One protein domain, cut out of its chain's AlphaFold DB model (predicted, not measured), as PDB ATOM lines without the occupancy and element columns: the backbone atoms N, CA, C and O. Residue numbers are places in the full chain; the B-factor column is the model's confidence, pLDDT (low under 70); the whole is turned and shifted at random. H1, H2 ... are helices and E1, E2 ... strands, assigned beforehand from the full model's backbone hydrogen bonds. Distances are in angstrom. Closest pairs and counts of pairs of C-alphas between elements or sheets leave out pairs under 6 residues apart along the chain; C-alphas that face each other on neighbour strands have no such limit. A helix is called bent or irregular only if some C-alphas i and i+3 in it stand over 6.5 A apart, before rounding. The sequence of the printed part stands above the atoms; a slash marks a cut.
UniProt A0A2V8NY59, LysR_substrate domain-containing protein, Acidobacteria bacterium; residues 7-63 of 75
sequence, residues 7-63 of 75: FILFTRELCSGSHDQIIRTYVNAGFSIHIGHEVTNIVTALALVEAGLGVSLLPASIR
ATOM      1  N   PHE A   7      49.594  32.955  33.502       78.56
ATOM      2  CA  PHE A   7      49.555  33.947  32.448       78.56
ATOM      3  C   PHE A   7      50.298  35.199  32.894       78.56
ATOM      4  O   PHE A   7      50.098  35.707  34.002       78.56
ATOM      5  N   ILE A   8      51.161  35.674  32.008       82.12
ATOM      6  CA  ILE A   8      51.784  36.984  32.064       82.12
ATOM      7  C   ILE A   8      50.889  37.884  31.212       82.12
ATOM      8  O   ILE A   8      50.789  37.694  29.999       82.12
ATOM      9  N   LEU A   9      50.164  38.798  31.851       78.25
ATOM     10  CA  LEU A   9      49.248  39.703  31.161       78.25
ATOM     11  C   LEU A   9      49.786  41.125  31.170       78.25
ATOM     12  O   LEU A   9      50.423  41.577  32.121       78.25
ATOM     13  N   PHE A  10      49.495  41.840  30.092       73.38
ATOM     14  CA  PHE A  10      49.715  43.275  30.038       73.38
ATOM     15  C   PHE A  10      48.734  43.981  30.951       73.38
ATOM     16  O   PHE A  10      47.561  43.602  31.008       73.38
ATOM     17  N   THR A  11      49.192  45.043  31.609       67.69
ATOM     18  CA  THR A  11      48.277  45.909  32.343       67.69
ATOM     19  C   THR A  11      47.185  46.425  31.411       67.69
ATOM     20  O   THR A  11      47.377  46.656  30.209       67.69
ATOM     21  N   ARG A  12      46.003  46.626  31.990       64.38
ATOM     22  CA  ARG A  12      44.806  47.082  31.281       64.38
ATOM     23  C   ARG A  12      45.023  48.383  30.499       64.38
ATOM     24  O   ARG A  12      44.336  48.613  29.514       64.38
ATOM     25  N   GLU A  13      45.988  49.205  30.903       60.16
ATOM     26  CA  GLU A  13      46.359  50.465  30.245       60.16
ATOM     27  C   GLU A  13      47.010  50.273  28.866       60.16
ATOM     28  O   GLU A  13      46.820  51.103  27.983       60.16
ATOM     29  N   LEU A  14      47.728  49.167  28.645       59.12
ATOM     30  CA  LEU A  14      48.415  48.871  27.377       59.12
ATOM     31  C   LEU A  14      47.602  47.984  26.434       59.12
ATOM     32  O   LEU A  14      47.875  47.932  25.237       59.12
ATOM     33  N   CYS A  15      46.618  47.261  26.966       57.38
ATOM     34  CA  CYS A  15      45.828  46.279  26.225       57.38
ATOM     35  C   CYS A  15      44.333  46.362  26.554       57.38
ATOM     36  O   CYS A  15      43.658  45.340  26.565       57.38
ATOM     37  N   SER A  16      43.785  47.552  26.808       54.09
ATOM     38  CA  SER A  16      42.380  47.725  27.218       54.09
ATOM     39  C   SER A  16      41.372  47.021  26.296       54.09
ATOM     40  O   SER A  16      40.396  46.458  26.783       54.09
ATOM     41  N   GLY A  17      41.634  46.975  24.984       57.44
ATOM     42  CA  GLY A  17      40.798  46.254  24.015       57.44
ATOM     43  C   GLY A  17      41.018  44.734  23.980       57.44
ATOM     44  O   GLY A  17      40.061  43.972  23.876       57.44
ATOM     45  N   SER A  18      42.267  44.271  24.087       60.97
ATOM     46  CA  SER A  18      42.620  42.849  23.933       60.97
ATOM     47  C   SER A  18      42.531  42.061  25.241       60.97
ATOM     48  O   SER A  18      42.149  40.897  25.226       60.97
ATOM     49  N   HIS A  19      42.832  42.693  26.376       63.34
ATOM     50  CA  HIS A  19      42.828  42.089  27.709       63.34
ATOM     51  C   HIS A  19      41.434  41.589  28.097       63.34
ATOM     52  O   HIS A  19      41.268  40.436  28.490       63.34
ATOM     53  N   ASP A  20      40.415  42.433  27.922       66.88
ATOM     54  CA  ASP A  20      39.025  42.075  28.212       66.88
ATOM     55  C   ASP A  20      38.527  40.966  27.269       66.88
ATOM     56  O   ASP A  20      37.882  40.025  27.721       66.88
ATOM     57  N   GLN A  21      38.885  41.001  25.978       68.50
ATOM     58  CA  GLN A  21      38.501  39.945  25.037       68.50
ATOM     59  C   GLN A  21      39.166  38.604  25.376       68.50
ATOM     60  O   GLN A  21      38.502  37.573  25.362       68.50
ATOM     61  N   ILE A  22      40.452  38.612  25.725       70.56
ATOM     62  CA  ILE A  22      41.201  37.424  26.150       70.56
ATOM     63  C   ILE A  22      40.558  36.797  27.386       70.56
ATOM     64  O   ILE A  22      40.251  35.602  27.385       70.56
ATOM     65  N   ILE A  23      40.326  37.606  28.423       71.62
ATOM     66  CA  ILE A  23      39.704  37.137  29.660       71.62
ATOM     67  C   ILE A  23      38.321  36.585  29.352       71.62
ATOM     68  O   ILE A  23      37.987  35.488  29.788       71.62
ATOM     69  N   ARG A  24      37.535  37.300  28.549       72.12
ATOM     70  CA  ARG A  24      36.179  36.893  28.197       72.12
ATOM     71  C   ARG A  24      36.155  35.597  27.390       72.12
ATOM     72  O   ARG A  24      35.291  34.771  27.652       72.12
ATOM     73  N   THR A  25      37.103  35.370  26.481       72.69
ATOM     74  CA  THR A  25      37.232  34.105  25.738       72.69
ATOM     75  C   THR A  25      37.563  32.943  26.671       72.69
ATOM     76  O   THR A  25      36.896  31.913  26.609       72.69
ATOM     77  N   TYR A  26      38.541  33.106  27.569       71.44
ATOM     78  CA  TYR A  26      38.907  32.055  28.524       71.44
ATOM     79  C   TYR A  26      37.775  31.754  29.511       71.44
ATOM     80  O   TYR A  26      37.424  30.590  29.697       71.44
ATOM     81  N   VAL A  27      37.147  32.795  30.066       72.69
ATOM     82  CA  VAL A  27      35.990  32.666  30.964       72.69
ATOM     83  C   VAL A  27      34.819  31.992  30.245       72.69
ATOM     84  O   VAL A  27      34.215  31.079  30.799       72.69
ATOM     85  N   ASN A  28      34.524  32.374  28.998       74.75
ATOM     86  CA  ASN A  28      33.456  31.760  28.201       74.75
ATOM     87  C   ASN A  28      33.758  30.297  27.834       74.75
ATOM     88  O   ASN A  28      32.847  29.487  27.707       74.75
ATOM     89  N   ALA A  29      35.036  29.938  27.710       75.81
ATOM     90  CA  ALA A  29      35.473  28.559  27.529       75.81
ATOM     91  C   ALA A  29      35.494  27.747  28.845       75.81
ATOM     92  O   ALA A  29      35.885  26.581  28.834       75.81
ATOM     93  N   GLY A  30      35.076  28.334  29.976       72.75
ATOM     94  CA  GLY A  30      35.054  27.681  31.288       72.75
ATOM     95  C   GLY A  30      36.433  27.546  31.941       72.75
ATOM     96  O   GLY A  30      36.585  26.796  32.905       72.75
ATOM     97  N   PHE A  31      37.444  28.253  31.430       69.31
ATOM     98  CA  PHE A  31      38.796  28.263  31.976       69.31
ATOM     99  C   PHE A  31      39.034  29.530  32.801       69.31
ATOM    100  O   PHE A  31      38.846  30.651  32.332       69.31
ATOM    101  N   SER A  32      39.518  29.365  34.031       63.72
ATOM    102  CA  SER A  32      40.038  30.484  34.818       63.72
ATOM    103  C   SER A  32      41.487  30.759  34.427       63.72
ATOM    104  O   SER A  32      42.348  29.887  34.547       63.72
ATOM    105  N   ILE A  33      41.761  31.979  33.964       70.25
ATOM    106  CA  ILE A  33      43.130  32.473  33.794       70.25
ATOM    107  C   ILE A  33      43.718  32.732  35.183       70.25
ATOM    108  O   ILE A  33      43.154  33.494  35.966       70.25
ATOM    109  N   HIS A  34      44.877  32.146  35.473       73.06
ATOM    110  CA  HIS A  34      45.679  32.537  36.628       73.06
ATOM    111  C   HIS A  34      46.695  33.590  36.205       73.06
ATOM    112  O   HIS A  34      47.700  33.271  35.572       73.06
ATOM    113  N   ILE A  35      46.430  34.843  36.567       74.06
ATOM    114  CA  ILE A  35      47.349  35.958  36.337       74.06
ATOM    115  C   ILE A  35      48.486  35.825  37.352       74.06
ATOM    116  O   ILE A  35      48.293  36.046  38.544       74.06
ATOM    117  N   GLY A  36      49.653  35.375  36.891       72.56
ATOM    118  CA  GLY A  36      50.835  35.227  37.742       72.56
ATOM    119  C   GLY A  36      51.661  36.506  37.812       72.56
ATOM    120  O   GLY A  36      52.242  36.805  38.852       72.56
ATOM    121  N   HIS A  37      51.699  37.255  36.707       74.12
ATOM    122  CA  HIS A  37      52.477  38.480  36.578       74.12
ATOM    123  C   HIS A  37      51.740  39.486  35.697       74.12
ATOM    124  O   HIS A  37      51.287  39.145  34.604       74.12
ATOM    125  N   GLU A  38      51.670  40.728  36.161       79.06
ATOM    126  CA  GLU A  38      51.255  41.862  35.343       79.06
ATOM    127  C   GLU A  38      52.491  42.636  34.891       79.06
ATOM    128  O   GLU A  38      53.384  42.931  35.688       79.06
ATOM    129  N   VAL A  39      52.562  42.944  33.599       80.94
ATOM    130  CA  VAL A  39      53.699  43.641  32.991       80.94
ATOM    131  C   VAL A  39      53.244  44.860  32.204       80.94
ATOM    132  O   VAL A  39      52.184  44.874  31.583       80.94
ATOM    133  N   THR A  40      54.077  45.896  32.202       79.38
ATOM    134  CA  THR A  40      53.839  47.153  31.477       79.38
ATOM    135  C   THR A  40      54.676  47.274  30.201       79.38
ATOM    136  O   THR A  40      54.661  48.301  29.531       79.38
ATOM    137  N   ASN A  41      55.450  46.248  29.844       76.88
ATOM    138  CA  ASN A  41      56.290  46.277  28.652       76.88
ATOM    139  C   ASN A  41      56.423  44.878  28.045       76.88
ATOM    140  O   ASN A  41      56.575  43.885  28.759       76.88
ATOM    141  N   ILE A  42      56.386  44.820  26.713       76.94
ATOM    142  CA  ILE A  42      56.532  43.601  25.911       76.94
ATOM    143  C   ILE A  42      57.880  42.933  26.168       76.94
ATOM    144  O   ILE A  42      57.939  41.713  26.260       76.94
ATOM    145  N   VAL A  43      58.946  43.716  26.351       82.06
ATOM    146  CA  VAL A  43      60.287  43.182  26.630       82.06
ATOM    147  C   VAL A  43      60.302  42.402  27.947       82.06
ATOM    148  O   VAL A  43      60.836  41.299  28.009       82.06
ATOM    149  N   THR A  44      59.654  42.935  28.985       84.00
ATOM    150  CA  THR A  44      59.522  42.257  30.281       84.00
ATOM    151  C   THR A  44      58.686  40.989  30.153       84.00
ATOM    152  O   THR A  44      59.052  39.959  30.712       84.00
ATOM    153  N   ALA A  45      57.593  41.039  29.384       82.62
ATOM    154  CA  ALA A  45      56.774  39.862  29.107       82.62
ATOM    155  C   ALA A  45      57.600  38.751  28.439       82.62
ATOM    156  O   ALA A  45      57.578  37.610  28.896       82.62
ATOM    157  N   LEU A  46      58.371  39.102  27.401       80.62
ATOM    158  CA  LEU A  46      59.244  38.170  26.691       80.62
ATOM    159  C   LEU A  46      60.275  37.551  27.634       80.62
ATOM    160  O   LEU A  46      60.393  36.334  27.667       80.62
ATOM    161  N   ALA A  47      60.958  38.365  28.442       83.75
ATOM    162  CA  ALA A  47      61.972  37.883  29.376       83.75
ATOM    163  C   ALA A  47      61.402  36.880  30.395       83.75
ATOM    164  O   ALA A  47      62.045  35.880  30.709       83.75
ATOM    165  N   LEU A  48      60.182  37.111  30.892       84.00
ATOM    166  CA  LEU A  48      59.511  36.185  31.812       84.00
ATOM    167  C   LEU A  48      59.101  34.873  31.120       84.00
ATOM    168  O   LEU A  48      59.216  33.803  31.720       84.00
ATOM    169  N   VAL A  49      58.654  34.939  29.862       84.50
ATOM    170  CA  VAL A  49      58.343  33.747  29.055       84.50
ATOM    171  C   VAL A  49      59.616  32.958  28.739       84.50
ATOM    172  O   VAL A  49      59.638  31.744  28.918       84.50
ATOM    173  N   GLU A  50      60.696  33.633  28.338       83.44
ATOM    174  CA  GLU A  50      62.005  33.013  28.094       83.44
ATOM    175  C   GLU A  50      62.590  32.376  29.358       83.44
ATOM    176  O   GLU A  50      63.215  31.320  29.286       83.44
ATOM    177  N   ALA A  51      62.338  32.970  30.526       84.75
ATOM    178  CA  ALA A  51      62.702  32.401  31.822       84.75
ATOM    179  C   ALA A  51      61.815  31.210  32.246       84.75
ATOM    180  O   ALA A  51      62.043  30.627  33.307       84.75
ATOM    181  N   GLY A  52      60.799  30.843  31.456       82.56
ATOM    182  CA  GLY A  52      59.896  29.728  31.745       82.56
ATOM    183  C   GLY A  52      58.899  30.001  32.874       82.56
ATOM    184  O   GLY A  52      58.365  29.061  33.462       82.56
ATOM    185  N   LEU A  53      58.637  31.272  33.204       81.81
ATOM    186  CA  LEU A  53      57.740  31.654  34.304       81.81
ATOM    187  C   LEU A  53      56.255  31.592  33.924       81.81
ATOM    188  O   LEU A  53      55.392  31.664  34.805       81.81
ATOM    189  N   GLY A  54      55.941  31.421  32.638       82.12
ATOM    190  CA  GLY A  54      54.569  31.285  32.172       82.12
ATOM    191  C   GLY A  54      54.391  31.519  30.679       82.12
ATOM    192  O   GLY A  54      55.339  31.454  29.898       82.12
ATOM    193  N   VAL A  55      53.150  31.817  30.306       81.81
ATOM    194  CA  VAL A  55      52.726  32.120  28.933       81.81
ATOM    195  C   VAL A  55      52.191  33.548  28.855       81.81
ATOM    196  O   VAL A  55      51.512  34.004  29.770       81.81
ATOM    197  N   SER A  56      52.484  34.266  27.771       80.19
ATOM    198  CA  SER A  56      51.990  35.630  27.545       80.19
ATOM    199  C   SER A  56      51.201  35.694  26.247       80.19
ATOM    200  O   SER A  56      51.597  35.101  25.245       80.19
ATOM    201  N   LEU A  57      50.115  36.461  26.249       74.75
ATOM    202  CA  LEU A  57      49.363  36.777  25.038       74.75
ATOM    203  C   LEU A  57      49.866  38.107  24.493       74.75
ATOM    204  O   LEU A  57      49.830  39.123  25.185       74.75
ATOM    205  N   LEU A  58      50.395  38.072  23.277       74.50
ATOM    206  CA  LEU A  58      51.063  39.197  22.641       74.50
ATOM    207  C   LEU A  58      50.452  39.443  21.254       74.50
ATOM    208  O   LEU A  58      50.029  38.485  20.603       74.50
ATOM    209  N   PRO A  59      50.413  40.696  20.771       68.38
ATOM    210  CA  PRO A  59      49.981  40.983  19.411       68.38
ATOM    211  C   PRO A  59      50.944  40.361  18.395       68.38
ATOM    212  O   PRO A  59      52.153  40.323  18.620       68.38
ATOM    213  N   ALA A  60      50.424  39.951  17.236       68.62
ATOM    214  CA  ALA A  60      51.209  39.297  16.184       68.62
ATOM    215  C   ALA A  60      52.440  40.107  15.722       68.62
ATOM    216  O   ALA A  60      53.402  39.519  15.235       68.62
ATOM    217  N   SER A  61      52.460  41.430  15.925       67.75
ATOM    218  CA  SER A  61      53.604  42.304  15.619       67.75
ATOM    219  C   SER A  61      54.896  41.921  16.349       67.75
ATOM    220  O   SER A  61      55.980  42.196  15.848       67.75
ATOM    221  N   ILE A  62      54.813  41.247  17.500       73.06
ATOM    222  CA  ILE A  62      56.002  40.734  18.202       73.06
ATOM    223  C   ILE A  62      56.675  39.569  17.475       73.06
ATOM    224  O   ILE A  62      57.772  39.182  17.854       73.06
ATOM    225  N   ARG A  63      56.043  38.996  16.442       69.25
ATOM    226  CA  ARG A  63      56.616  37.906  15.644       69.25
ATOM    227  C   ARG A  63      57.951  38.298  15.015       69.25
ATOM    228  O   ARG A  63      58.810  37.436  14.873       69.25
TER     229      ARG A  63
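Overview. This is residues 7 to 63 of the 75 residues of the protein "LysR_substrate domain-containing protein" of Acidobacteria bacterium (UniProt A0A2V8NY59). A small parallel sheet of two strands, E1 and E2, stands in the middle, with H1 towards one end of the longest axis and H2 towards the other. After H2 the backbone folds back beside E1, where residues 55 to 56 pair with residues 7 to 8, and the printed part ends in little H3, apart from the other elements; at the H1 end, residues 25 to 30 stick out. The printed part has 57 residues, with three named helices and two named strands in the order E1, H1, E2, H2, H3, of mixed class. It is compact, with a radius of gyration of the C-alphas of 11.1 A and spans of 29 by 22 by 20 A.

Along the chain. Find C-alpha 7 at (49.555, 33.947, 32.448), where E1, residues 7 to 10, begins. Its neighbour E2, residues 34 to 39, runs 14.2 A. H1, residues 16 to 28, runs 18.3 A to C-alpha 28 at (33.456, 31.760, 28.201); it is neither bent nor irregular, but only just: C-alphas 17 and 20 are 6.2 A apart. H2, residues 42 to 50, runs 12.1 A, and H3, residues 60 to 63, ends at C-alpha 63, (56.616, 37.906, 15.644).

Arrangement. Look first at E1 and E2, parallel at 37 degrees, with N 7 and O 34 2.8 A apart and N 39 and O 9 2.9 A apart, within hydrogen-bond range. E1, H1 and E2 form a strand-helix-strand unit, two parallel neighbour strands with a helix between, its crossover right-handed. The closest C-alphas of E1 and H1 are Phe 10 and His 19, 7.4 A; those of E1 and H2 are Ile 8 and Ala 45, 6.5 A. H1 and H2 are apart; H2 and H3 are only just apart, closest 8.2 A. Every O i to N i+4 pair is within hydrogen-bond range in H2, and 7 of 9 in H1; H3 is too short for one.

Size, cuts and confidence. The C-alphas farthest apart, Gly 30 and Val 43, are 30.0 A apart. The printed part has no cut and no long link. Its mean pLDDT is 73.5; look for values under 70 at residues 11 to 21, 31 to 32, 59 to 61 and 63.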